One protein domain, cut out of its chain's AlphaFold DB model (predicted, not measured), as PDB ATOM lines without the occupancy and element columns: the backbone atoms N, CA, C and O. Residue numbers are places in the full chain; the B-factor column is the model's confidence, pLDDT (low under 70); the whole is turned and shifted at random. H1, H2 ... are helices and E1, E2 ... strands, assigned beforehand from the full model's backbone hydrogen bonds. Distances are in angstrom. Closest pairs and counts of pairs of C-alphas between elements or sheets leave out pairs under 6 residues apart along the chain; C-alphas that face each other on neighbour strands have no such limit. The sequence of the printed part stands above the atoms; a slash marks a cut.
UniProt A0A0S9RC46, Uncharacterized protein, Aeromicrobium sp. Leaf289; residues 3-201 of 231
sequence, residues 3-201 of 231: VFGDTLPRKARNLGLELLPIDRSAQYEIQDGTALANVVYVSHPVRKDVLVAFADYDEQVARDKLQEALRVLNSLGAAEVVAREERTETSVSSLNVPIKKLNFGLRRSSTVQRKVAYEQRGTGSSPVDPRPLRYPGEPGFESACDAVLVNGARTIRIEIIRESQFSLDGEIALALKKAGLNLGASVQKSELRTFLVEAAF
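This is residues 3 to 201 of the 231 residues of an uncharacterized protein of Aeromicrobium sp. Leaf289 (UniProt A0A0S9RC46). A twisted sheet of four strands has the long helix H2 packed along one face, with the shorter H3 side by side with H2; this makes two layers, helices on one face of a sheet. Beyond the beginning of H2 lies a second part with the small hairpin E2 and E3, the short E1 and H1, and H4, while the hairpin E4 and E5 reaches out from the sheet as a long arm whose tip, residues 96 to 103, sticks out free. The printed part has 199 residues with four named helices and seven named strands, in the order E1 H1 E2 E3 H2 E4 E5 H3 E6 H4 E7. The large sheet runs E5 E4 E7 E6, antiparallel throughout; the class is mixed, helices and strands, with under half of the residues in named elements. The whole is loose, with a radius of gyration of the C-alphas of 21.5 A, and flat, spanning 65 by 59 by 23 A.

In the large sheet E5 is residues 109 to 121, 35.1 A long, E4 residues 80 to 91, 34.6 A, E7 residues 192 to 200, 26.2 A, and E6 residues 155 to 161, 19.8 A. H2 is residues 57 to 75, 26.8 A, from C-alpha 57 at (237.586, 129.663, 149.806); H3 is residues 139 to 149, 15.7 A. E2 is residues 40 to 43 and E3 residues 50 to 53. E1, residues 18 to 20, begins at C-alpha 18 at (242.118, 113.859, 154.599); H1 is residues 22 to 27 and H4 residues 171 to 178. E7 ends at C-alpha 200 at (214.986, 149.672, 145.202).

E4 and E7 are antiparallel at 158 degrees, with N 84 and O 196 2.8 A apart, within hydrogen-bond range. So are N 113 and O 87 of the hairpin E4 and E5, at 2.9 A, and N 158 and O 197 of E6 and E7, at 2.8 A. E5 bends by 52 degrees at residue 118. H2 is on this sheet at a height of 9.1 A, over E4 and E7. H2 touches H3 with residues 69 to 73 alone, closest at the C-alphas of Ala 69 and Phe 141, 6.7 A; they run the same way at a shallow tilt of 4 degrees. In the hairpin E2 and E3, N 42 and O 52 are 2.8 A apart; the closest C-alphas of E2 and H2, Val 42 and Tyr 57, are 7.0 A apart. Residues 29 to 30 pair with residues 50 to 51 of E3, parallel. E1 pairs with no named strand, and E1 and H1 meet only through their link. H4 is only just apart from E2, at 8.2 A. In H2, H3 and H4 every O i to N i+4 pair is within hydrogen-bond range; in H1 0 of 2 are, against 2 of 3 O i to N i+3 pairs.

The two C-alphas farthest apart, Lys 100 and Ser 126, are 68.8 A apart. The printed part has no cut. The links H1 to E2, E4 to E5, E5 to H3 and H4 to E7 are long. Mean pLDDT of the printed part is 82.3; residues 88 to 112, 163 to 169 and 185 to 192 are under 70.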
ATOM      1  N   VAL A   3     243.651 116.966 150.954       94.38
ATOM      2  CA  VAL A   3     244.905 117.141 150.221       94.38
ATOM      3  C   VAL A   3     245.065 115.958 149.280       94.38
ATOM      4  O   VAL A   3     244.889 114.812 149.693       94.38
ATOM      5  N   PHE A   4     245.435 116.230 148.033       93.06
ATOM      6  CA  PHE A   4     245.755 115.179 147.073       93.06
ATOM      7  C   PHE A   4     247.258 114.876 147.055       93.06
ATOM      8  O   PHE A   4     248.079 115.797 147.046       93.06
ATOM      9  N   GLY A   5     247.624 113.595 147.035       91.19
ATOM     10  CA  GLY A   5     249.010 113.141 146.906       91.19
ATOM     11  C   GLY A   5     249.265 111.769 147.528       91.19
ATOM     12  O   GLY A   5     248.357 111.122 148.043       91.19
ATOM     13  N   ASP A   6     250.529 111.345 147.504       87.06
ATOM     14  CA  ASP A   6     250.926 110.016 147.988       87.06
ATOM     15  C   ASP A   6     251.255 110.002 149.484       87.06
ATOM     16  O   ASP A   6     251.085 108.994 150.170       87.06
ATOM     17  N   THR A   7     251.749 111.124 150.016       86.75
ATOM     18  CA  THR A   7     252.132 111.236 151.426       86.75
ATOM     19  C   THR A   7     251.838 112.623 151.979       86.75
ATOM     20  O   THR A   7     252.061 113.634 151.318       86.75
ATOM     21  N   LEU A   8     251.382 112.679 153.233       84.38
ATOM     22  CA  LEU A   8     251.336 113.928 153.989       84.38
ATOM     23  C   LEU A   8     252.680 114.183 154.680       84.38
ATOM     24  O   LEU A   8     253.239 113.258 155.292       84.38
ATOM     25  N   PRO A   9     253.149 115.443 154.715       84.69
ATOM     26  CA  PRO A   9     254.243 115.835 155.588       84.69
ATOM     27  C   PRO A   9     253.974 115.409 157.036       84.69
ATOM     28  O   PRO A   9     252.855 115.516 157.539       84.69
ATOM     29  N   ARG A  10     255.009 114.967 157.763       81.31
ATOM     30  CA  ARG A  10     254.862 114.465 159.147       81.31
ATOM     31  C   ARG A  10     254.151 115.461 160.072       81.31
ATOM     32  O   ARG A  10     253.374 115.052 160.927       81.31
ATOM     33  N   LYS A  11     254.398 116.758 159.873       83.25
ATOM     34  CA  LYS A  11     253.800 117.862 160.638       83.25
ATOM     35  C   LYS A  11     252.319 118.114 160.308       83.25
ATOM     36  O   LYS A  11     251.646 118.760 161.099       83.25
ATOM     37  N   ALA A  12     251.814 117.605 159.182       82.50
ATOM     38  CA  ALA A  12     250.437 117.804 158.723       82.50
ATOM     39  C   ALA A  12     249.450 116.747 159.252       82.50
ATOM     40  O   ALA A  12     248.243 116.961 159.215       82.50
ATOM     41  N   ARG A  13     249.946 115.613 159.770       79.25
ATOM     42  CA  ARG A  13     249.115 114.454 160.156       79.25
ATOM     43  C   ARG A  13     248.110 114.742 161.274       79.25
ATOM     44  O   ARG A  13     247.083 114.082 161.343       79.25
ATOM     45  N   ASN A  14     248.384 115.739 162.112       83.25
ATOM     46  CA  ASN A  14     247.524 116.100 163.242       83.25
ATOM     47  C   ASN A  14     246.570 117.267 162.924       83.25
ATOM     48  O   ASN A  14     245.890 117.747 163.821       83.25
ATOM     49  N   LEU A  15     246.528 117.745 161.673       84.56
ATOM     50  CA  LEU A  15     245.734 118.915 161.272       84.56
ATOM     51  C   LEU A  15     244.328 118.557 160.756       84.56
ATOM     52  O   LEU A  15     243.665 119.404 160.166       84.56
ATOM     53  N   GLY A  16     243.871 117.312 160.944       84.75
ATOM     54  CA  GLY A  16     242.539 116.874 160.497       84.75
ATOM     55  C   GLY A  16     242.363 116.890 158.972       84.75
ATOM     56  O   GLY A  16     241.262 117.117 158.473       84.75
ATOM     57  N   LEU A  17     243.460 116.705 158.235       89.81
ATOM     58  CA  LEU A  17     243.467 116.656 156.777       89.81
ATOM     59  C   LEU A  17     243.212 115.233 156.296       89.81
ATOM     60  O   LEU A  17     243.862 114.292 156.751       89.81
ATOM     61  N   GLU A  18     242.319 115.100 155.330       92.06
ATOM     62  CA  GLU A  18     242.118 113.859 154.599       92.06
ATOM     63  C   GLU A  18     243.103 113.802 153.426       92.06
ATOM     64  O   GLU A  18     243.133 114.707 152.591       92.06
ATOM     65  N   LEU A  19     243.938 112.761 153.383       93.50
ATOM     66  CA  LEU A  19     244.835 112.500 152.259       93.50
ATOM     67  C   LEU A  19     244.138 111.575 151.269       93.50
ATOM     68  O   LEU A  19     243.810 110.442 151.622       93.50
ATOM     69  N   LEU A  20     243.982 112.032 150.031       93.25
ATOM     70  CA  LEU A  20     243.453 111.224 148.937       93.25
ATOM     71  C   LEU A  20     244.508 111.051 147.832       93.25
ATOM     72  O   LEU A  20     245.243 111.996 147.538       93.25
ATOM     73  N   PRO A  21     244.575 109.884 147.165       93.06
ATOM     74  CA  PRO A  21     245.361 109.731 145.942       93.06
ATOM     75  C   PRO A  21     244.932 110.747 144.879       93.06
ATOM     76  O   PRO A  21     243.744 111.058 144.777       93.06
ATOM     77  N   ILE A  22     245.865 111.231 144.054       91.88
ATOM     78  CA  ILE A  22     245.560 112.258 143.039       91.88
ATOM     79  C   ILE A  22     244.469 111.810 142.055       91.88
ATOM     80  O   ILE A  22     243.628 112.618 141.677       91.88
ATOM     81  N   ASP A  23     244.386 110.518 141.736       91.81
ATOM     82  CA  ASP A  23     243.362 109.957 140.840       91.81
ATOM     83  C   ASP A  23     241.937 110.091 141.395       91.81
ATOM     84  O   ASP A  23     240.962 110.121 140.644       91.81
ATOM     85  N   ARG A  24     241.790 110.220 142.722       92.19
ATOM     86  CA  ARG A  24     240.490 110.486 143.356       92.19
ATOM     87  C   ARG A  24     240.000 111.909 143.116       92.19
ATOM     88  O   ARG A  24     238.820 112.160 143.331       92.19
ATOM     89  N   SER A  25     240.850 112.818 142.638       91.00
ATOM     90  CA  SER A  25     240.427 114.181 142.300       91.00
ATOM     91  C   SER A  25     239.353 114.223 141.213       91.00
ATOM     92  O   SER A  25     238.509 115.107 141.253       91.00
ATOM     93  N   ALA A  26     239.298 113.223 140.324       89.81
ATOM     94  CA  ALA A  26     238.268 113.106 139.287       89.81
ATOM     95  C   ALA A  26     236.834 112.932 139.835       89.81
ATOM     96  O   ALA A  26     235.874 112.991 139.073       89.81
ATOM     97  N   GLN A  27     236.681 112.691 141.141       91.12
ATOM     98  CA  GLN A  27     235.385 112.574 141.821       91.12
ATOM     99  C   GLN A  27     234.830 113.933 142.271       91.12
ATOM    100  O   GLN A  27     233.710 113.988 142.772       91.12
ATOM    101  N   TYR A  28     235.608 115.006 142.109       92.44
ATOM    102  CA  TYR A  28     235.278 116.348 142.564       92.44
ATOM    103  C   TYR A  28     235.371 117.352 141.415       92.44
ATOM    104  O   TYR A  28     236.230 117.245 140.540       92.44
ATOM    105  N   GLU A  29     234.529 118.378 141.463       93.56
ATOM    106  CA  GLU A  29     234.710 119.583 140.659       93.56
ATOM    107  C   GLU A  29     235.714 120.488 141.384       93.56
ATOM    108  O   GLU A  29     235.440 120.998 142.472       93.56
ATOM    109  N   ILE A  30     236.903 120.680 140.815       91.56
ATOM    110  CA  ILE A  30     237.873 121.632 141.364       91.56
ATOM    111  C   ILE A  30     237.599 122.997 140.739       91.56
ATOM    112  O   ILE A  30     237.671 123.147 139.520       91.56
ATOM    113  N   GLN A  31     237.319 123.998 141.572       84.06
ATOM    114  CA  GLN A  31     236.889 125.325 141.118       84.06
ATOM    115  C   GLN A  31     237.879 125.982 140.130       84.06
ATOM    116  O   GLN A  31     237.449 126.614 139.169       84.06
ATOM    117  N   ASP A  32     239.188 125.783 140.326       78.38
ATOM    118  CA  ASP A  32     240.255 126.344 139.475       78.38
ATOM    119  C   ASP A  32     240.770 125.361 138.402       78.38
ATOM    120  O   ASP A  32     241.839 125.550 137.820       78.38
ATOM    121  N   GLY A  33     240.020 124.288 138.134       84.31
ATOM    122  CA  GLY A  33     240.309 123.328 137.070       84.31
ATOM    123  C   GLY A  33     240.918 122.023 137.571       84.31
ATOM    124  O   GLY A  33     240.195 121.081 137.877       84.31
ATOM    125  N   THR A  34     242.245 121.913 137.598       87.94
ATOM    126  CA  THR A  34     242.921 120.640 137.912       87.94
ATOM    127  C   THR A  34     243.386 120.604 139.364       87.94
ATOM    128  O   THR A  34     243.997 121.555 139.852       87.94
ATOM    129  N   ALA A  35     243.154 119.481 140.050       90.81
ATOM    130  CA  ALA A  35     243.702 119.267 141.385       90.81
ATOM    131  C   ALA A  35     245.234 119.233 141.352       90.81
ATOM    132  O   ALA A  35     245.849 118.537 140.544       90.81
ATOM    133  N   LEU A  36     245.852 119.958 142.277       91.19
ATOM    134  CA  LEU A  36     247.295 120.004 142.444       91.19
ATOM    135  C   LEU A  36     247.698 119.208 143.681       91.19
ATOM    136  O   LEU A  36     247.072 119.293 144.742       91.19
ATOM    137  N   ALA A  37     248.786 118.453 143.553       90.81
ATOM    138  CA  ALA A  37     249.345 117.716 144.673       90.81
ATOM    139  C   ALA A  37     249.816 118.672 145.782       90.81
ATOM    140  O   ALA A  37     250.361 119.745 145.510       90.81
ATOM    141  N   ASN A  38     249.643 118.260 147.041       90.00
ATOM    142  CA  ASN A  38     250.029 119.015 148.241       90.00
ATOM    143  C   ASN A  38     249.342 120.384 148.410       90.00
ATOM    144  O   ASN A  38     249.772 121.174 149.258       90.00
ATOM    145  N   VAL A  39     248.285 120.671 147.644       92.38
ATOM    146  CA  VAL A  39     247.399 121.819 147.873       92.38
ATOM    147  C   VAL A  39     246.265 121.413 148.811       92.38
ATOM    148  O   VAL A  39     245.704 120.323 148.692       92.38
ATOM    149  N   VAL A  40     245.946 122.285 149.768       92.38
ATOM    150  CA  VAL A  40     244.815 122.108 150.682       92.38
ATOM    151  C   VAL A  40     243.539 122.607 150.020       92.38
ATOM    152  O   VAL A  40     243.455 123.766 149.621       92.38
ATOM    153  N   TYR A  41     242.536 121.739 149.976       93.19
ATOM    154  CA  TYR A  41     241.205 122.018 149.462       93.19
ATOM    155  C   TYR A  41     240.147 121.945 150.566       93.19
ATOM    156  O   TYR A  41     240.238 121.164 151.524       93.19
ATOM    157  N   VAL A  42     239.105 122.752 150.413       92.19
ATOM    158  CA  VAL A  42     237.942 122.815 151.300       92.19
ATOM    159  C   VAL A  42     236.686 122.583 150.469       92.19
ATOM    160  O   VAL A  42     236.549 123.131 149.376       92.19
ATOM    161  N   SER A  43     235.768 121.764 150.979       92.25
ATOM    162  CA  SER A  43     234.471 121.547 150.337       92.25
ATOM    163  C   SER A  43     233.638 122.818 150.379       92.25
ATOM    164  O   SER A  43     233.511 123.449 151.430       92.25
ATOM    165  N   HIS A  44     233.027 123.163 149.252       91.56
ATOM    166  CA  HIS A  44     232.140 124.310 149.169       91.56
ATOM    167  C   HIS A  44     230.915 124.115 150.098       91.56
ATOM    168  O   HIS A  44     230.371 123.007 150.201       91.56
ATOM    169  N   PRO A  45     230.437 125.163 150.801       89.75
ATOM    170  CA  PRO A  45     229.392 125.016 151.819       89.75
ATOM    171  C   PRO A  45     228.066 124.497 151.245       89.75
ATOM    172  O   PRO A  45     227.425 123.661 151.882       89.75
ATOM    173  N   VAL A  46     227.702 124.941 150.036       90.19
ATOM    174  CA  VAL A  46     226.460 124.561 149.332       90.19
ATOM    175  C   VAL A  46     226.642 123.350 148.398       90.19
ATOM    176  O   VAL A  46     225.898 122.381 148.505       90.19
ATOM    177  N   ARG A  47     227.641 123.375 147.503       90.00
ATOM    178  CA  ARG A  47     227.964 122.309 146.538       90.00
ATOM    179  C   ARG A  47     229.006 121.333 147.110       90.00
ATOM    180  O   ARG A  47     230.195 121.623 147.097       90.00
ATOM    181  N   LYS A  48     228.585 120.205 147.690       87.88
ATOM    182  CA  LYS A  48     229.503 119.296 148.422       87.88
ATOM    183  C   LYS A  48     230.517 118.567 147.534       87.88
ATOM    184  O   LYS A  48     231.544 118.116 148.032       87.88
ATOM    185  N   ASP A  49     230.213 118.468 146.252       90.62
ATOM    186  CA  ASP A  49     231.029 117.924 145.168       90.62
ATOM    187  C   ASP A  49     232.112 118.893 144.669       90.62
ATOM    188  O   ASP A  49     233.034 118.473 143.972       90.62
ATOM    189  N   VAL A  50     232.042 120.168 145.064       93.75
ATOM    190  CA  VAL A  50     232.996 121.200 144.656       93.75
ATOM    191  C   VAL A  50     234.067 121.393 145.722       93.75
ATOM    192  O   VAL A  50     233.774 121.615 146.903       93.75
ATOM    193  N   LEU A  51     235.324 121.367 145.289       94.06
ATOM    194  CA  LEU A  51     236.490 121.679 146.101       94.06
ATOM    195  C   LEU A  51     237.094 123.016 145.671       94.06
ATOM    196  O   LEU A  51     237.381 123.249 144.496       94.06
ATOM    197  N   VAL A  52     237.334 123.875 146.655       92.19
ATOM    198  CA  VAL A  52     237.975 125.181 146.476       92.19
ATOM    199  C   VAL A  52     239.322 125.149 147.180       92.19
ATOM    200  O   VAL A  52     239.438 124.582 148.272       92.19
ATOM    201  N   ALA A  53     240.353 125.727 146.566       91.75
ATOM    202  CA  ALA A  53     241.635 125.879 147.235       91.75
ATOM    203  C   ALA A  53     241.462 126.700 148.521       91.75
ATOM    204  O   ALA A  53     240.674 127.645 148.584       91.75
ATOM    205  N   PHE A  54     242.194 126.330 149.570       89.62
ATOM    206  CA  PHE A  54     242.059 126.952 150.885       89.62
ATOM    207  C   PHE A  54     242.250 128.478 150.833       89.62
ATOM    208  O   PHE A  54     241.522 129.208 151.497       89.62
ATOM    209  N   ALA A  55     243.195 128.961 150.021       85.69
ATOM    210  CA  ALA A  55     243.480 130.385 149.844       85.69
ATOM    211  C   ALA A  55     242.298 131.185 149.260       85.69
ATOM    212  O   ALA A  55     242.161 132.375 149.558       85.69
ATOM    213  N   ASP A  56     241.451 130.527 148.471       85.88
ATOM    214  CA  ASP A  56     240.411 131.156 147.654       85.88
ATOM    215  C   ASP A  56     239.003 130.946 148.226       85.88
ATOM    216  O   ASP A  56     238.059 131.630 147.833       85.88
ATOM    217  N   TYR A  57     238.864 130.057 149.214       87.88
ATOM    218  CA  TYR A  57     237.586 129.663 149.806       87.88
ATOM    219  C   TYR A  57     236.723 130.853 150.250       87.88
ATOM    220  O   TYR A  57     235.588 130.993 149.796       87.88
ATOM    221  N   ASP A  58     237.259 131.739 151.097       85.44
ATOM    222  CA  ASP A  58     236.486 132.868 151.636       85.44
ATOM    223  C   ASP A  58     236.041 133.837 150.526       85.44
ATOM    224  O   ASP A  58     234.961 134.425 150.587       85.44
ATOM    225  N   GLU A  59     236.878 134.016 149.501       84.94
ATOM    226  CA  GLU A  59     236.559 134.872 148.359       84.94
ATOM    227  C   GLU A  59     235.467 134.249 147.488       84.94
ATOM    228  O   GLU A  59     234.505 134.933 147.132       84.94
ATOM    229  N   GLN A  60     235.578 132.953 147.201       87.31
ATOM    230  CA  GLN A  60     234.581 132.217 146.437       87.31
ATOM    231  C   GLN A  60     233.222 132.231 147.143       87.31
ATOM    232  O   GLN A  60     232.215 132.581 146.534       87.31
ATOM    233  N   VAL A  61     233.186 131.937 148.445       89.12
ATOM    234  CA  VAL A  61     231.943 131.940 149.227       89.12
ATOM    235  C   VAL A  61     231.306 133.332 149.251       89.12
ATOM    236  O   VAL A  61     230.092 133.452 149.090       89.12
ATOM    237  N   ALA A  62     232.096 134.401 149.404       89.12
ATOM    238  CA  ALA A  62     231.574 135.767 149.358       89.12
ATOM    239  C   ALA A  62     230.984 136.124 147.979       89.12
ATOM    240  O   ALA A  62     229.925 136.753 147.910       89.12
ATOM    241  N   ARG A  63     231.624 135.692 146.882       89.56
ATOM    242  CA  ARG A  63     231.103 135.874 145.514       89.56
ATOM    243  C   ARG A  63     229.804 135.101 145.291       89.56
ATOM    244  O   ARG A  63     228.859 135.664 144.746       89.56
ATOM    245  N   ASP A  64     229.724 133.856 145.745       92.31
ATOM    246  CA  ASP A  64     228.519 133.033 145.617       92.31
ATOM    247  C   ASP A  64     227.353 133.607 146.443       92.31
ATOM    248  O   ASP A  64     226.213 133.634 145.972       92.31
ATOM    249  N   LYS A  65     227.626 134.139 147.645       93.50
ATOM    250  CA  LYS A  65     226.632 134.885 148.437       93.50
ATOM    251  C   LYS A  65     226.166 136.149 147.716       93.50
ATOM    252  O   LYS A  65     224.973 136.433 147.709       93.50
ATOM    253  N   LEU A  66     227.069 136.896 147.074       93.50
ATOM    254  CA  LEU A  66     226.694 138.058 146.262       93.50
ATOM    255  C   LEU A  66     225.770 137.651 145.105       93.50
ATOM    256  O   LEU A  66     224.746 138.291 144.885       93.50
ATOM    257  N   GLN A  67     226.094 136.573 144.390       94.62
ATOM    258  CA  GLN A  67     225.240 136.056 143.317       94.62
ATOM    259  C   GLN A  67     223.859 135.640 143.834       94.62
ATOM    260  O   GLN A  67     222.850 135.918 143.183       94.62
ATOM    261  N   GLU A  68     223.797 135.014 145.010       96.00
ATOM    262  CA  GLU A  68     222.529 134.678 145.653       96.00
ATOM    263  C   GLU A  68     221.737 135.931 146.039       96.00
ATOM    264  O   GLU A  68     220.541 135.996 145.758       96.00
ATOM    265  N   ALA A  69     222.388 136.958 146.591       96.12
ATOM    266  CA  ALA A  69     221.744 138.230 146.910       96.12
ATOM    267  C   ALA A  69     221.117 138.868 145.663       96.12
ATOM    268  O   ALA A  69     219.955 139.268 145.687       96.12
ATOM    269  N   LEU A  70     221.853 138.908 144.546       96.06
ATOM    270  CA  LEU A  70     221.337 139.421 143.277       96.06
ATOM    271  C   LEU A  70     220.140 138.600 142.782       96.06
ATOM    272  O   LEU A  70     219.132 139.176 142.373       96.06
ATOM    273  N   ARG A  71     220.212 137.263 142.851       96.62
ATOM    274  CA  ARG A  71     219.096 136.376 142.483       96.62
ATOM    275  C   ARG A  71     217.858 136.658 143.332       96.62
ATOM    276  O   ARG A  71     216.766 136.788 142.777       96.62
ATOM    277  N   VAL A  72     218.022 136.747 144.652       97.31
ATOM    278  CA  VAL A  72     216.946 137.021 145.615       97.31
ATOM    279  C   VAL A  72     216.293 138.365 145.305       97.31
ATOM    280  O   VAL A  72     215.090 138.409 145.068       97.31
ATOM    281  N   LEU A  73     217.072 139.444 145.213       96.88
ATOM    282  CA  LEU A  73     216.548 140.794 144.980       96.88
ATOM    283  C   LEU A  73     215.855 140.927 143.618       96.88
ATOM    284  O   LEU A  73     214.787 141.534 143.527       96.88
ATOM    285  N   ASN A  74     216.408 140.307 142.573       95.94
ATOM    286  CA  ASN A  74     215.769 140.264 141.258       95.94
ATOM    287  C   ASN A  74     214.454 139.471 141.280       95.94
ATOM    288  O   ASN A  74     213.472 139.913 140.690       95.94
ATOM    289  N   SER A  75     214.399 138.339 141.987       97.12
ATOM    290  CA  SER A  75     213.166 137.540 142.121       97.12
ATOM    291  C   SER A  75     212.081 138.297 142.891       97.12
ATOM    292  O   SER A  75     210.910 138.265 142.523       97.12
ATOM    293  N   LEU A  76     212.486 139.067 143.903       97.06
ATOM    294  CA  LEU A  76     211.616 139.977 144.648       97.06
ATOM    295  C   LEU A  76     211.163 141.196 143.818       97.06
ATOM    296  O   LEU A  76     210.394 142.019 144.310       97.06
ATOM    297  N   GLY A  77     211.594 141.313 142.560       96.31
ATOM    298  CA  GLY A  77     211.108 142.314 141.617       96.31
ATOM    299  C   GLY A  77     211.777 143.680 141.739       96.31
ATOM    300  O   GLY A  77     211.150 144.695 141.420       96.31
ATOM    301  N   ALA A  78     213.033 143.724 142.198       96.75
ATOM    302  CA  ALA A  78     213.801 144.962 142.275       96.75
ATOM    303  C   ALA A  78     213.831 145.695 140.919       96.75
ATOM    304  O   ALA A  78     214.071 145.108 139.863       96.75
ATOM    305  N   ALA A  79     213.569 147.001 140.955       95.69
ATOM    306  CA  ALA A  79     213.646 147.885 139.794       95.69
ATOM    307  C   ALA A  79     215.075 148.400 139.580       95.69
ATOM    308  O   ALA A  79     215.508 148.588 138.447       95.69
ATOM    309  N   GLU A  80     215.818 148.593 140.663       95.88
ATOM    310  CA  GLU A  80     217.222 148.981 140.642       95.88
ATOM    311  C   GLU A  80     217.990 148.102 141.625       95.88
ATOM    312  O   GLU A  80     217.523 147.884 142.743       95.88
ATOM    313  N   VAL A  81     219.149 147.594 141.203       94.94
ATOM    314  CA  VAL A  81     220.070 146.828 142.048       94.94
ATOM    315  C   VAL A  81     221.483 147.327 141.796       94.94
ATOM    316  O   VAL A  81     221.944 147.345 140.655       94.94
ATOM    317  N   VAL A  82     222.184 147.707 142.859       94.50
ATOM    318  CA  VAL A  82     223.579 148.145 142.806       94.50
ATOM    319  C   VAL A  82     224.384 147.326 143.799       94.50
ATOM    320  O   VAL A  82     224.105 147.347 144.994       94.50
ATOM    321  N   ALA A  83     225.409 146.630 143.312       92.62
ATOM    322  CA  ALA A  83     226.393 145.976 144.159       92.62
ATOM    323  C   ALA A  83     227.736 146.701 144.069       92.62
ATOM    324  O   ALA A  83     228.284 146.911 142.980       92.62
ATOM    325  N   ARG A  84     228.290 147.060 145.223       91.19
ATOM    326  CA  ARG A  84     229.588 147.720 145.353       91.19
ATOM    327  C   ARG A  84     230.537 146.834 146.138       91.19
ATOM    328  O   ARG A  84     230.166 146.284 147.164       91.19
ATOM    329  N   GLU A  85     231.759 146.717 145.651       87.50
ATOM    330  CA  GLU A  85     232.877 146.175 146.409       87.50
ATOM    331  C   GLU A  85     233.534 147.337 147.156       87.50
ATOM    332  O   GLU A  85     234.017 148.293 146.541       87.50
ATOM    333  N   GLU A  86     233.531 147.272 148.480       85.06
ATOM    334  CA  GLU A  86     234.286 148.170 149.338       85.06
ATOM    335  C   GLU A  86     235.562 147.464 149.794       85.06
ATOM    336  O   GLU A  86     235.523 146.385 150.391       85.06
ATOM    337  N   ARG A  87     236.703 148.087 149.505       76.44
ATOM    338  CA  ARG A  87     238.011 147.677 150.010       76.44
ATOM    339  C   ARG A  87     238.440 148.647 151.085       76.44
ATOM    340  O   ARG A  87     238.593 149.839 150.821       76.44
ATOM    341  N   THR A  88     238.644 148.123 152.286       67.56
ATOM    342  CA  THR A  88     239.147 148.913 153.406       67.56
ATOM    343  C   THR A  88     240.602 148.559 153.660       67.56
ATOM    344  O   THR A  88     240.913 147.502 154.209       67.56
ATOM    345  N   GLU A  89     241.508 149.465 153.294       60.41
ATOM    346  CA  GLU A  89     242.917 149.355 153.660       60.41
ATOM    347  C   GLU A  89     243.152 150.073 154.992       60.41
ATOM    348  O   GLU A  89     243.090 151.303 155.089       60.41
ATOM    349  N   THR A  90     243.442 149.302 156.043       54.06
ATOM    350  CA  THR A  90     243.894 149.863 157.321       54.06
ATOM    351  C   THR A  90     245.419 149.870 157.347       54.06
ATOM    352  O   THR A  90     246.041 148.839 157.588       54.06
ATOM    353  N   SER A  91     246.036 151.033 157.142       45.72
ATOM    354  CA  SER A  91     247.477 151.198 157.373       45.72
ATOM    355  C   SER A  91     247.725 151.669 158.804       45.72
ATOM    356  O   SER A  91     247.266 152.735 159.215       45.72
ATOM    357  N   VAL A  92     248.475 150.878 159.575       45.50
ATOM    358  CA  VAL A  92     248.989 151.273 160.893       45.50
ATOM    359  C   VAL A  92     250.460 151.634 160.719       45.50
ATOM    360  O   VAL A  92     251.303 150.758 160.557       45.50
ATOM    361  N   SER A  93     250.776 152.929 160.716       38.72
ATOM    362  CA  SER A  93     252.163 153.400 160.693       38.72
ATOM    363  C   SER A  93     252.628 153.667 162.121       38.72
ATOM    364  O   SER A  93     252.201 154.633 162.752       38.72
ATOM    365  N   SER A  94     253.482 152.794 162.657       40.28
ATOM    366  CA  SER A  94     254.208 153.054 163.900       40.28
ATOM    367  C   SER A  94     255.550 153.701 163.561       40.28
ATOM    368  O   SER A  94     256.502 153.018 163.177       40.28
ATOM    369  N   LEU A  95     255.641 155.025 163.699       38.25
ATOM    370  CA  LEU A  95     256.922 155.724 163.647       38.25
ATOM    371  C   LEU A  95     257.635 155.506 164.993       38.25
ATOM    372  O   LEU A  95     257.421 156.252 165.946       38.25
ATOM    373  N   ASN A  96     258.465 154.465 165.095       37.88
ATOM    374  CA  ASN A  96     259.354 154.284 166.244       37.88
ATOM    375  C   ASN A  96     260.515 155.279 166.142       37.88
ATOM    376  O   ASN A  96     261.616 154.934 165.724       37.88
ATOM    377  N   VAL A  97     260.257 156.533 166.510       41.00
ATOM    378  CA  VAL A  97     261.308 157.529 166.720       41.00
ATOM    379  C   VAL A  97     261.571 157.603 168.225       41.00
ATOM    380  O   VAL A  97     260.684 158.022 168.972       41.00
ATOM    381  N   PRO A  98     262.754 157.195 168.714       41.97
ATOM    382  CA  PRO A  98     263.077 157.280 170.128       41.97
ATOM    383  C   PRO A  98     263.407 158.735 170.485       41.97
ATOM    384  O   PRO A  98     264.569 159.128 170.541       41.97
ATOM    385  N   ILE A  99     262.384 159.557 170.726       44.19
ATOM    386  CA  ILE A  99     262.554 160.895 171.305       44.19
ATOM    387  C   ILE A  99     261.833 160.920 172.649       44.19
ATOM    388  O   ILE A  99     260.607 160.919 172.741       44.19
ATOM    389  N   LYS A 100     262.638 160.933 173.718       45.62
ATOM    390  CA  LYS A 100     262.191 161.218 175.084       45.62
ATOM    391  C   LYS A 100     261.422 162.545 175.070       45.62
ATOM    392  O   LYS A 100     262.026 163.582 174.820       45.62
ATOM    393  N   LYS A 101     260.132 162.491 175.420       46.84
ATOM    394  CA  LYS A 101     259.182 163.613 175.584       46.84
ATOM    395  C   LYS A 101     258.487 164.105 174.306       46.84
ATOM    396  O   LYS A 101     258.628 165.265 173.938       46.84
ATOM    397  N   LEU A 102     257.639 163.275 173.697       41.41
ATOM    398  CA  LEU A 102     256.462 163.786 172.981       41.41
ATOM    399  C   LEU A 102     255.368 162.710 172.923       41.41
ATOM    400  O   LEU A 102     255.606 161.611 172.428       41.41
ATOM    401  N   ASN A 103     254.175 163.020 173.438       43.09
ATOM    402  CA  ASN A 103     252.997 162.157 173.328       43.09
ATOM    403  C   ASN A 103     252.549 162.109 171.860       43.09
ATOM    404  O   ASN A 103     251.812 162.984 171.406       43.09
ATOM    405  N   PHE A 104     252.998 161.104 171.108       38.78
ATOM    406  CA  PHE A 104     252.500 160.851 169.758       38.78
ATOM    407  C   PHE A 104     251.235 159.995 169.823       38.78
ATOM    408  O   PHE A 104     251.268 158.829 170.212       38.78
ATOM    409  N   GLY A 105     250.107 160.593 169.437       47.50
ATOM    410  CA  GLY A 105     248.855 159.878 169.227       47.50
ATOM    411  C   GLY A 105     248.965 158.928 168.035       47.50
ATOM    412  O   GLY A 105     249.448 159.306 166.965       47.50
ATOM    413  N   LEU A 106     248.501 157.693 168.222       42.97
ATOM    414  CA  LEU A 106     248.390 156.690 167.170       42.97
ATOM    415  C   LEU A 106     247.371 157.178 166.125       42.97
ATOM    416  O   LEU A 106     246.164 157.144 166.359       42.97
ATOM    417  N   ARG A 107     247.835 157.673 164.973       45.75
ATOM    418  CA  ARG A 107     246.945 158.141 163.902       45.75
ATOM    419  C   ARG A 107     246.621 156.972 162.974       45.75
ATOM    420  O   ARG A 107     247.391 156.648 162.076       45.75
ATOM    421  N   ARG A 108     245.481 156.326 163.219       46.12
ATOM    422  CA  ARG A 108     244.912 155.309 162.325       46.12
ATOM    423  C   ARG A 108     244.247 156.029 161.151       46.12
ATOM    424  O   ARG A 108     243.312 156.796 161.361       46.12
ATOM    425  N   SER A 109     244.741 155.819 159.936       48.56
ATOM    426  CA  SER A 109     244.070 156.263 158.710       48.56
ATOM    427  C   SER A 109     243.518 155.043 157.984       48.56
ATOM    428  O   SER A 109     244.247 154.075 157.769       48.56
ATOM    429  N   SER A 110     242.241 155.100 157.621       52.22
ATOM    430  CA  SER A 110     241.567 154.083 156.820       52.22
ATOM    431  C   SER A 110     241.177 154.710 155.491       52.22
ATOM    432  O   SER A 110     240.529 155.758 155.489       52.22
ATOM    433  N   THR A 111     241.568 154.087 154.384       60.00
ATOM    434  CA  THR A 111     241.130 154.490 153.044       60.00
ATOM    435  C   THR A 111     240.132 153.452 152.555       60.00
ATOM    436  O   THR A 111     240.450 152.265 152.513       60.00
ATOM    437  N   VAL A 112     238.922 153.899 152.215       65.94
ATOM    438  CA  VAL A 112     237.884 153.047 151.626       65.94
ATOM    439  C   VAL A 112     237.875 153.301 150.128       65.94
ATOM    440  O   VAL A 112     237.515 154.391 149.688       65.94
ATOM    441  N   GLN A 113     238.290 152.309 149.347       71.62
ATOM    442  CA  GLN A 113     238.093 152.319 147.902       71.62
ATOM    443  C   GLN A 113     236.769 151.627 147.592       71.62
ATOM    444  O   GLN A 113     236.522 150.520 148.068       71.62
ATOM    445  N   ARG A 114     235.915 152.274 146.799       78.31
ATOM    446  CA  ARG A 114     234.646 151.701 146.344       78.31
ATOM    447  C   ARG A 114     234.726 151.428 144.857       78.31
ATOM    448  O   ARG A 114     235.151 152.290 144.095       78.31
ATOM    449  N   LYS A 115     234.283 150.248 144.443       85.38
ATOM    450  CA  LYS A 115     234.145 149.885 143.037       85.38
ATOM    451  C   LYS A 115     232.746 149.342 142.804       85.38
ATOM    452  O   LYS A 115     232.322 148.420 143.493       85.38
ATOM    453  N   VAL A 116     232.032 149.884 141.821       83.56
ATOM    454  CA  VAL A 116     230.774 149.273 141.375       83.56
ATOM    455  C   VAL A 116     231.108 147.938 140.711       83.56
ATOM    456  O   VAL A 116     231.858 147.888 139.736       83.56
ATOM    457  N   ALA A 117     230.603 146.850 141.288       86.38
ATOM    458  CA  ALA A 117     230.810 145.493 140.795       86.38
ATOM    459  C   ALA A 117     229.667 145.053 139.871       86.38
ATOM    460  O   ALA A 117     229.885 144.267 138.952       86.38
ATOM    461  N   TYR A 118     228.460 145.567 140.114       90.44
ATOM    462  CA  TYR A 118     227.267 145.274 139.334       90.44
ATOM    463  C   TYR A 118     226.248 146.408 139.467       90.44
ATOM    464  O   TYR A 118     226.057 146.947 140.559       90.44
ATOM    465  N   GLU A 119     225.570 146.737 138.373       92.62
ATOM    466  CA  GLU A 119     224.464 147.690 138.356       92.62
ATOM    467  C   GLU A 119     223.404 147.234 137.350       92.62
ATOM    468  O   GLU A 119     223.713 146.915 136.201       92.62
ATOM    469  N   GLN A 120     222.147 147.218 137.785       92.12
ATOM    470  CA  GLN A 120     220.982 146.944 136.955       92.12
ATOM    471  C   GLN A 120     219.910 147.997 137.225       92.12
ATOM    472  O   GLN A 120     219.620 148.318 138.377       92.12
ATOM    473  N   ARG A 121     219.268 148.478 136.156       93.56
ATOM    474  CA  ARG A 121     218.084 149.339 136.219       93.56
ATOM    475  C   ARG A 121     217.007 148.839 135.263       93.56
ATOM    476  O   ARG A 121     217.304 148.462 134.133       93.56
ATOM    477  N   GLY A 122     215.761 148.867 135.711       90.38
ATOM    478  CA  GLY A 122     214.591 148.428 134.964       90.38
ATOM    479  C   GLY A 122     213.297 148.960 135.576       90.38
ATOM    480  O   GLY A 122     213.299 149.861 136.409       90.38
ATOM    481  N   THR A 123     212.163 148.406 135.152       88.75
ATOM    482  CA  THR A 123     210.834 148.846 135.617       88.75
ATOM    483  C   THR A 123     210.369 148.158 136.903       88.75
ATOM    484  O   THR A 123     209.345 148.547 137.468       88.75
ATOM    485  N   GLY A 124     211.103 147.136 137.354       91.44
ATOM    486  CA  GLY A 124     210.689 146.226 138.422       91.44
ATOM    487  C   GLY A 124     209.558 145.291 137.990       91.44
ATOM    488  O   GLY A 124     208.938 145.471 136.936       91.44
ATOM    489  N   SER A 125     209.282 144.288 138.817       92.81
ATOM    490  CA  SER A 125     208.184 143.334 138.624       92.81
ATOM    491  C   SER A 125     207.436 143.087 139.931       92.81
ATOM    492  O   SER A 125     207.835 143.563 140.993       92.81
ATOM    493  N   SER A 126     206.318 142.364 139.854       94.19
ATOM    494  CA  SER A 126     205.669 141.851 141.060       94.19
ATOM    495  C   SER A 126     206.626 140.903 141.797       94.19
ATOM    496  O   SER A 126     207.257 140.080 141.125       94.19
ATOM    497  N   PRO A 127     206.743 141.002 143.134       95.56
ATOM    498  CA  PRO A 127     207.620 140.128 143.903       95.56
ATOM    499  C   PRO A 127     207.227 138.656 143.768       95.56
ATOM    500  O   PRO A 127     206.054 138.306 143.911       95.56
ATOM    501  N   VAL A 128     208.217 137.798 143.530       96.69
ATOM    502  CA  VAL A 128     208.094 136.337 143.563       96.69
ATOM    503  C   VAL A 128     209.015 135.808 144.654       96.69
ATOM    504  O   VAL A 128     210.151 136.259 144.791       96.69
ATOM    505  N   ASP A 129     208.524 134.851 145.435       96.50
ATOM    506  CA  ASP A 129     209.299 134.227 146.504       96.50
ATOM    507  C   ASP A 129     210.491 133.425 145.932       96.50
ATOM    508  O   ASP A 129     210.269 132.465 145.187       96.50
ATOM    509  N   PRO A 130     211.753 133.790 146.241       95.56
ATOM    510  CA  PRO A 130     212.937 133.115 145.710       95.56
ATOM    511  C   PRO A 130     213.311 131.821 146.439       95.56
ATOM    512  O   PRO A 130     214.338 131.225 146.086       95.56
ATOM    513  N   ARG A 131     212.565 131.422 147.477       95.19
ATOM    514  CA  ARG A 131     212.877 130.243 148.292       95.19
ATOM    515  C   ARG A 131     212.702 128.935 147.492       95.19
ATOM    516  O   ARG A 131     211.806 128.847 146.654       95.19
ATOM    517  N   PRO A 132     213.529 127.900 147.754       94.88
ATOM    518  CA  PRO A 132     214.548 127.821 148.806       94.88
ATOM    519  C   PRO A 132     215.799 128.667 148.513       94.88
ATOM    520  O   PRO A 132     216.208 128.836 147.364       94.88
ATOM    521  N   LEU A 133     216.410 129.203 149.572       94.50
ATOM    522  CA  LEU A 133     217.660 129.957 149.479       94.50
ATOM    523  C   LEU A 133     218.852 129.003 149.383       94.50
ATOM    524  O   LEU A 133     218.885 127.971 150.052       94.50
ATOM    525  N   ARG A 134     219.869 129.376 148.599       92.62
ATOM    526  CA  ARG A 134     221.135 128.621 148.519       92.62
ATOM    527  C   ARG A 134     221.937 128.716 149.814       92.62
ATOM    528  O   ARG A 134     222.665 127.790 150.158       92.62
ATOM    529  N   TYR A 135     221.776 129.825 150.527       90.75
ATOM    530  CA  TYR A 135     222.409 130.109 151.809       90.75
ATOM    531  C   TYR A 135     221.328 130.404 152.865       90.75
ATOM    532  O   TYR A 135     221.120 131.561 153.216       90.75
ATOM    533  N   PRO A 136     220.610 129.380 153.362       84.88
ATOM    534  CA  PRO A 136     219.501 129.575 154.301       84.88
ATOM    535  C   PRO A 136     219.954 130.083 155.680       84.88
ATOM    536  O   PRO A 136     219.185 130.703 156.393       84.88
ATOM    537  N   GLY A 137     221.218 129.861 156.054       81.75
ATOM    538  CA  GLY A 137     221.780 130.366 157.311       81.75
ATOM    539  C   GLY A 137     222.208 131.835 157.277       81.75
ATOM    540  O   GLY A 137     222.719 132.312 158.283       81.75
ATOM    541  N   GLU A 138     222.057 132.534 156.145       85.75
ATOM    542  CA  GLU A 138     222.415 133.951 156.015       85.75
ATOM    543  C   GLU A 138     221.225 134.844 156.392       85.75
ATOM    544  O   GLU A 138     220.283 134.969 155.598       85.75
ATOM    545  N   PRO A 139     221.254 135.526 157.557       79.31
ATOM    546  CA  PRO A 139     220.087 136.250 158.066       79.31
ATOM    547  C   PRO A 139     219.593 137.348 157.119       79.31
ATOM    548  O   PRO A 139     218.400 137.647 157.074       79.31
ATOM    549  N   GLY A 140     220.501 137.946 156.339       89.00
ATOM    550  CA  GLY A 140     220.176 139.015 155.395       89.00
ATOM    551  C   GLY A 140     219.255 138.581 154.250       89.00
ATOM    552  O   GLY A 140     218.474 139.399 153.768       89.00
ATOM    553  N   PHE A 141     219.302 137.316 153.822       94.25
ATOM    554  CA  PHE A 141     218.520 136.844 152.672       94.25
ATOM    555  C   PHE A 141     217.079 136.509 153.049       94.25
ATOM    556  O   PHE A 141     216.153 136.945 152.363       94.25
ATOM    557  N   GLU A 142     216.877 135.794 154.157       93.81
ATOM    558  CA  GLU A 142     215.531 135.528 154.681       93.81
ATOM    559  C   GLU A 142     214.834 136.833 155.075       93.81
ATOM    560  O   GLU A 142     213.714 137.092 154.633       93.81
ATOM    561  N   SER A 143     215.545 137.718 155.785       94.25
ATOM    562  CA  SER A 143     215.008 139.022 156.187       94.25
ATOM    563  C   SER A 143     214.588 139.875 154.989       94.25
ATOM    564  O   SER A 143     213.581 140.574 155.064       94.25
ATOM    565  N   ALA A 144     215.323 139.820 153.872       95.56
ATOM    566  CA  ALA A 144     214.945 140.530 152.651       95.56
ATOM    567  C   ALA A 144     213.648 139.980 152.037       95.56
ATOM    568  O   ALA A 144     212.807 140.763 151.591       95.56
ATOM    569  N   CYS A 145     213.465 138.654 152.046       95.69
ATOM    570  CA  CYS A 145     212.237 138.024 151.563       95.69
ATOM    571  C   CYS A 145     211.037 138.473 152.397       95.69
ATOM    572  O   CYS A 145     210.060 138.972 151.841       95.69
ATOM    573  N   ASP A 146     211.131 138.375 153.722       95.50
ATOM    574  CA  ASP A 146     210.034 138.757 154.614       95.50
ATOM    575  C   ASP A 146     209.761 140.268 154.556       95.50
ATOM    576  O   ASP A 146     208.610 140.702 154.486       95.50
ATOM    577  N   ALA A 147     210.810 141.092 154.494       95.50
ATOM    578  CA  ALA A 147     210.665 142.536 154.379       95.50
ATOM    579  C   ALA A 147     209.885 142.945 153.121       95.50
ATOM    580  O   ALA A 147     209.007 143.801 153.205       95.50
ATOM    581  N   VAL A 148     210.158 142.340 151.962       95.88
ATOM    582  CA  VAL A 148     209.458 142.694 150.717       95.88
ATOM    583  C   VAL A 148     208.079 142.040 150.640       95.88
ATOM    584  O   VAL A 148     207.098 142.723 150.352       95.88
ATOM    585  N   LEU A 149     207.990 140.735 150.903       95.94
ATOM    586  CA  LEU A 149     206.768 139.956 150.681       95.94
ATOM    587  C   LEU A 149     205.707 140.201 151.756       95.94
ATOM    588  O   LEU A 149     204.519 140.220 151.439       95.94
ATOM    589  N   VAL A 150     206.125 140.383 153.011       96.06
ATOM    590  CA  VAL A 150     205.210 140.548 154.150       96.06
ATOM    591  C   VAL A 150     205.049 142.022 154.504       96.06
ATOM    592  O   VAL A 150     203.926 142.499 154.656       96.06
ATOM    593  N   ASN A 151     206.157 142.762 154.594       94.75
ATOM    594  CA  ASN A 151     206.132 144.142 155.092       94.75
ATOM    595  C   ASN A 151     206.027 145.202 153.981       94.75
ATOM    596  O   ASN A 151     205.859 146.384 154.279       94.75
ATOM    597  N   GLY A 152     206.135 144.813 152.705       93.19
ATOM    598  CA  GLY A 152     206.078 145.745 151.577       93.19
ATOM    599  C   GLY A 152     207.250 146.731 151.533       93.19
ATOM    600  O   GLY A 152     207.085 147.871 151.085       93.19
ATOM    601  N   ALA A 153     208.426 146.323 152.026       93.81
ATOM    602  CA  ALA A 153     209.637 147.131 151.998       93.81
ATOM    603  C   ALA A 153     209.971 147.570 150.565       93.81
ATOM    604  O   ALA A 153     209.912 146.787 149.618       93.81
ATOM    605  N   ARG A 154     210.331 148.849 150.408       93.81
ATOM    606  CA  ARG A 154     210.624 149.455 149.097       93.81
ATOM    607  C   ARG A 154     212.108 149.608 148.807       93.81
ATOM    608  O   ARG A 154     212.477 149.876 147.666       93.81
ATOM    609  N   THR A 155     212.941 149.432 149.820       95.19
ATOM    610  CA  THR A 155     214.394 149.430 149.707       95.19
ATOM    611  C   THR A 155     214.961 148.324 150.582       95.19
ATOM    612  O   THR A 155     214.439 148.045 151.661       95.19
ATOM    613  N   ILE A 156     216.020 147.682 150.101       95.88
ATOM    614  CA  ILE A 156     216.761 146.655 150.830       95.88
ATOM    615  C   ILE A 156     218.246 146.955 150.700       95.88
ATOM    616  O   ILE A 156     218.724 147.342 149.633       95.88
ATOM    617  N   ARG A 157     218.975 146.753 151.794       95.06
ATOM    618  CA  ARG A 157     220.431 146.815 151.834       95.06
ATOM    619  C   ARG A 157     220.946 145.553 152.506       95.06
ATOM    620  O   ARG A 157     220.558 145.256 153.632       95.06
ATOM    621  N   ILE A 158     221.809 144.833 151.807       93.75
ATOM    622  CA  ILE A 158     222.468 143.624 152.290       93.75
ATOM    623  C   ILE A 158     223.968 143.889 152.277       93.75
ATOM    624  O   ILE A 158     224.530 144.324 151.273       93.75
ATOM    625  N   GLU A 159     224.611 143.627 153.406       91.94
ATOM    626  CA  GLU A 159     226.057 143.694 153.547       91.94
ATOM    627  C   GLU A 159     226.609 142.272 153.634       91.94
ATOM    628  O   GLU A 159     226.188 141.485 154.477       91.94
ATOM    629  N   ILE A 160     227.536 141.938 152.739       89.75
ATOM    630  CA  ILE A 160     228.219 140.647 152.714       89.75
ATOM    631  C   ILE A 160     229.678 140.918 153.033       89.75
ATOM    632  O   ILE A 160     230.442 141.404 152.195       89.75
ATOM    633  N   ILE A 161     230.062 140.606 154.261       84.62
ATOM    634  CA  ILE A 161     231.433 140.760 154.730       84.62
ATOM    635  C   ILE A 161     232.178 139.466 154.419       84.62
ATOM    636  O   ILE A 161     231.717 138.371 154.753       84.62
ATOM    637  N   ARG A 162     233.355 139.578 153.796       78.25
ATOM    638  CA  ARG A 162     234.306 138.468 153.745       78.25
ATOM    639  C   ARG A 162     234.899 138.275 155.143       78.25
ATOM    640  O   ARG A 162     235.969 138.798 155.447       78.25
ATOM    641  N   GLU A 163     234.188 137.559 156.006       63.31
ATOM    642  CA  GLU A 163     234.736 137.109 157.282       63.31
ATOM    643  C   GLU A 163     235.763 136.018 157.016       63.31
ATOM    644  O   GLU A 163     235.453 134.984 156.423       63.31
ATOM    645  N   SER A 164     237.006 136.260 157.426       57.12
ATOM    646  CA  SER A 164     238.071 135.304 157.192       57.12
ATOM    647  C   SER A 164     237.998 134.148 158.180       57.12
ATOM    648  O   SER A 164     238.682 134.148 159.206       57.12
ATOM    649  N   GLN A 165     237.174 133.150 157.888       53.12
ATOM    650  CA  GLN A 165     237.237 131.893 158.626       53.12
ATOM    651  C   GLN A 165     238.545 131.151 158.306       53.12
ATOM    652  O   GLN A 165     239.061 130.419 159.152       53.12
ATOM    653  N   PHE A 166     239.128 131.399 157.123       54.81
ATOM    654  CA  PHE A 166     240.291 130.681 156.603       54.81
ATOM    655  C   PHE A 166     241.331 131.601 155.928       54.81
ATOM    656  O   PHE A 166     242.031 131.171 155.011       54.81
ATOM    657  N   SER A 167     241.492 132.859 156.378       57.22
ATOM    658  CA  SER A 167     242.501 133.767 155.792       57.22
ATOM    659  C   SER A 167     243.904 133.166 155.817       57.22
ATOM    660  O   SER A 167     244.286 132.446 156.741       57.22
ATOM    661  N   LEU A 168     244.725 133.558 154.837       57.03
ATOM    662  CA  LEU A 168     246.155 133.232 154.760       57.03
ATOM    663  C   LEU A 168     246.967 133.646 156.005       57.03
ATOM    664  O   LEU A 168     248.088 133.145 156.164       57.03
ATOM    665  N   ASP A 169     246.397 134.524 156.838       56.56
ATOM    666  CA  ASP A 169     246.945 135.056 158.088       56.56
ATOM    667  C   ASP A 169     246.375 134.364 159.348       56.56
ATOM    668  O   ASP A 169     246.834 134.627 160.459       56.56
ATOM    669  N   GLY A 170     245.401 133.459 159.196       71.88
ATOM    670  CA  GLY A 170     244.820 132.692 160.297       71.88
ATOM    671  C   GLY A 170     245.772 131.629 160.862       71.88
ATOM    672  O   GLY A 170     246.655 131.112 160.171       71.88
ATOM    673  N   GLU A 171     245.566 131.244 162.126       81.00
ATOM    674  CA  GLU A 171     246.394 130.237 162.815       81.00
ATOM    675  C   GLU A 171     246.434 128.894 162.069       81.00
ATOM    676  O   GLU A 171     247.490 128.264 161.972       81.00
ATOM    677  N   ILE A 172     245.304 128.491 161.478       83.56
ATOM    678  CA  ILE A 172     245.185 127.267 160.678       83.56
ATOM    679  C   ILE A 172     246.023 127.373 159.399       83.56
ATOM    680  O   ILE A 172     246.820 126.480 159.113       83.56
ATOM    681  N   ALA A 173     245.916 128.478 158.657       84.25
ATOM    682  CA  ALA A 173     246.701 128.710 157.446       84.25
ATOM    683  C   ALA A 173     248.208 128.689 157.738       84.25
ATOM    684  O   ALA A 173     248.996 128.085 157.002       84.25
ATOM    685  N   LEU A 174     248.611 129.301 158.855       85.44
ATOM    686  CA  LEU A 174     249.989 129.284 159.328       85.44
ATOM    687  C   LEU A 174     250.445 127.865 159.698       85.44
ATOM    688  O   LEU A 174     251.570 127.486 159.367       85.44
ATOM    689  N   ALA A 175     249.599 127.077 160.364       88.12
ATOM    690  CA  ALA A 175     249.897 125.689 160.711       88.12
ATOM    691  C   ALA A 175     250.078 124.815 159.459       88.12
ATOM    692  O   ALA A 175     251.061 124.078 159.366       88.12
ATOM    693  N   LEU A 176     249.197 124.960 158.466       89.62
ATOM    694  CA  LEU A 176     249.265 124.255 157.184       89.62
ATOM    695  C   LEU A 176     250.544 124.610 156.404       89.62
ATOM    696  O   LEU A 176     251.276 123.714 155.977       89.62
ATOM    697  N   LYS A 177     250.896 125.901 156.317       88.56
ATOM    698  CA  LYS A 177     252.160 126.361 155.708       88.56
ATOM    699  C   LYS A 177     253.388 125.826 156.448       88.56
ATOM    700  O   LYS A 177     254.312 125.313 155.822       88.56
ATOM    701  N   LYS A 178     253.407 125.892 157.788       89.56
ATOM    702  CA  LYS A 178     254.493 125.334 158.626       89.56
ATOM    703  C   LYS A 178     254.630 123.819 158.481       89.56
ATOM    704  O   LYS A 178     255.711 123.273 158.721       89.56
ATOM    705  N   ALA A 179     253.546 123.146 158.111       89.31
ATOM    706  CA  ALA A 179     253.550 121.730 157.804       89.31
ATOM    707  C   ALA A 179     254.074 121.413 156.393       89.31
ATOM    708  O   ALA A 179     254.315 120.244 156.115       89.31
ATOM    709  N   GLY A 180     254.326 122.417 155.547       89.44
ATOM    710  CA  GLY A 180     254.871 122.250 154.198       89.44
ATOM    711  C   GLY A 180     253.810 122.068 153.112       89.44
ATOM    712  O   GLY A 180     254.143 121.613 152.023       89.44
ATOM    713  N   LEU A 181     252.548 122.391 153.403       90.94
ATOM    714  CA  LEU A 181     251.459 122.330 152.432       90.94
ATOM    715  C   LEU A 181     251.292 123.662 151.705       90.94
ATOM    716  O   LEU A 181     251.536 124.734 152.266       90.94
ATOM    717  N   ASN A 182     250.836 123.583 150.458       90.19
ATOM    718  CA  ASN A 182     250.433 124.740 149.678       90.19
ATOM    719  C   ASN A 182     248.947 125.038 149.946       90.19
ATOM    720  O   ASN A 182     248.139 124.129 150.109       90.19
ATOM    721  N   LEU A 183     248.576 126.314 150.019       88.31
ATOM    722  CA  LEU A 183     247.184 126.726 150.233       88.31
ATOM    723  C   LEU A 183     246.447 127.017 148.917       88.31
ATOM    724  O   LEU A 183     245.253 127.289 148.957       88.31
ATOM    725  N   GLY A 184     247.140 126.958 147.778       84.44
ATOM    726  CA  GLY A 184     246.646 127.473 146.502       84.44
ATOM    727  C   GLY A 184     247.159 128.888 146.243       84.44
ATOM    728  O   GLY A 184     248.071 129.364 146.928       84.44
ATOM    729  N   ALA A 185     246.612 129.559 145.234       67.50
ATOM    730  CA  ALA A 185     247.110 130.858 144.807       67.50
ATOM    731  C   ALA A 185     246.212 131.996 145.301       67.50
ATOM    732  O   ALA A 185     245.160 132.227 144.738       67.50
ATOM    733  N   SER A 186     246.714 132.828 146.221       59.50
ATOM    734  CA  SER A 186     246.261 134.222 146.298       59.50
ATOM    735  C   SER A 186     247.455 135.171 146.419       59.50
ATOM    736  O   SER A 186     248.213 135.136 147.389       59.50
ATOM    737  N   VAL A 187     247.639 136.017 145.397       43.78
ATOM    738  CA  VAL A 187     248.642 137.105 145.334       43.78
ATOM    739  C   VAL A 187     248.069 138.412 145.919       43.78
ATOM    740  O   VAL A 187     248.624 139.492 145.734       43.78
ATOM    741  N   GLN A 188     246.967 138.353 146.669       48.16
ATOM    742  CA  GLN A 188     246.390 139.526 147.324       48.16
ATOM    743  C   GLN A 188     246.555 139.412 148.840       48.16
ATOM    744  O   GLN A 188     246.100 138.461 149.472       48.16
ATOM    745  N   LYS A 189     247.255 140.400 149.418       49.88
ATOM    746  CA  LYS A 189     247.308 140.631 150.868       49.88
ATOM    747  C   LYS A 189     245.885 140.634 151.428       49.88
ATOM    748  O   LYS A 189     244.964 141.048 150.733       49.88
ATOM    749  N   SER A 190     245.734 140.196 152.679       51.75
ATOM    750  CA  SER A 190     244.481 140.242 153.438       51.75
ATOM    751  C   SER A 190     243.881 141.655 153.440       51.75
ATOM    752  O   SER A 190     244.171 142.479 154.305       51.75
ATOM    753  N   GLU A 191     243.049 141.933 152.444       62.91
ATOM    754  CA  GLU A 191     242.200 143.110 152.335       62.91
ATOM    755  C   GLU A 191     240.800 142.701 152.780       62.91
ATOM    756  O   GLU A 191     240.234 141.727 152.268       62.91
ATOM    757  N   LEU A 192     240.227 143.449 153.724       65.44
ATOM    758  CA  LEU A 192     238.819 143.290 154.051       65.44
ATOM    759  C   LEU A 192     238.007 143.788 152.854       65.44
ATOM    760  O   LEU A 192     238.087 144.962 152.477       65.44
ATOM    761  N   ARG A 193     237.269 142.858 152.248       76.50
ATOM    762  CA  ARG A 193     236.343 143.114 151.148       76.50
ATOM    763  C   ARG A 193     234.928 142.955 151.663       76.50
ATOM    764  O   ARG A 193     234.570 141.888 152.164       76.50
ATOM    765  N   THR A 194     234.145 144.004 151.495       86.69
ATOM    766  CA  THR A 194     232.716 143.990 151.778       86.69
ATOM    767  C   THR A 194     231.976 144.182 150.468       86.69
ATOM    768  O   THR A 194     232.284 145.103 149.714       86.69
ATOM    769  N   PHE A 195     230.997 143.328 150.184       90.19
ATOM    770  CA  PHE A 195     230.035 143.596 149.125       90.19
ATOM    771  C   PHE A 195     228.805 144.250 149.731       90.19
ATOM    772  O   PHE A 195     228.120 143.660 150.566       90.19
ATOM    773  N   LEU A 196     228.523 145.470 149.295       92.19
ATOM    774  CA  LEU A 196     227.308 146.175 149.640       92.19
ATOM    775  C   LEU A 196     226.318 146.070 148.488       92.19
ATOM    776  O   LEU A 196     226.580 146.601 147.410       92.19
ATOM    777  N   VAL A 197     225.192 145.403 148.720       93.62
ATOM    778  CA  VAL A 197     224.124 145.228 147.735       93.62
ATOM    779  C   VAL A 197     222.921 146.047 148.166       93.62
ATOM    780  O   VAL A 197     222.352 145.825 149.231       93.62
ATOM    781  N   GLU A 198     222.528 146.997 147.335       95.44
ATOM    782  CA  GLU A 198     221.371 147.856 147.553       95.44
ATOM    783  C   GLU A 198     220.352 147.619 146.447       95.44
ATOM    784  O   GLU A 198     220.715 147.500 145.276       95.44
ATOM    785  N   ALA A 199     219.077 147.560 146.813       95.62
ATOM    786  CA  ALA A 199     217.983 147.433 145.868       95.62
ATOM    787  C   ALA A 199     216.847 148.396 146.188       95.62
ATOM    788  O   ALA A 199     216.510 148.613 147.355       95.62
ATOM    789  N   ALA A 200     216.235 148.931 145.136       95.75
ATOM    790  CA  ALA A 200     214.986 149.672 145.202       95.75
ATOM    791  C   ALA A 200     213.909 148.951 144.389       95.75
ATOM    792  O   ALA A 200     214.147 148.470 143.279       95.75
ATOM    793  N   PHE A 201     212.707 148.895 144.949       93.44
ATOM    794  CA  PHE A 201     211.528 148.299 144.329       93.44
ATOM    795  C   PHE A 201     210.630 149.397 143.748       93.44
ATOM    796  O   PHE A 201     210.860 150.592 143.952       93.44
TER     797      PHE A 201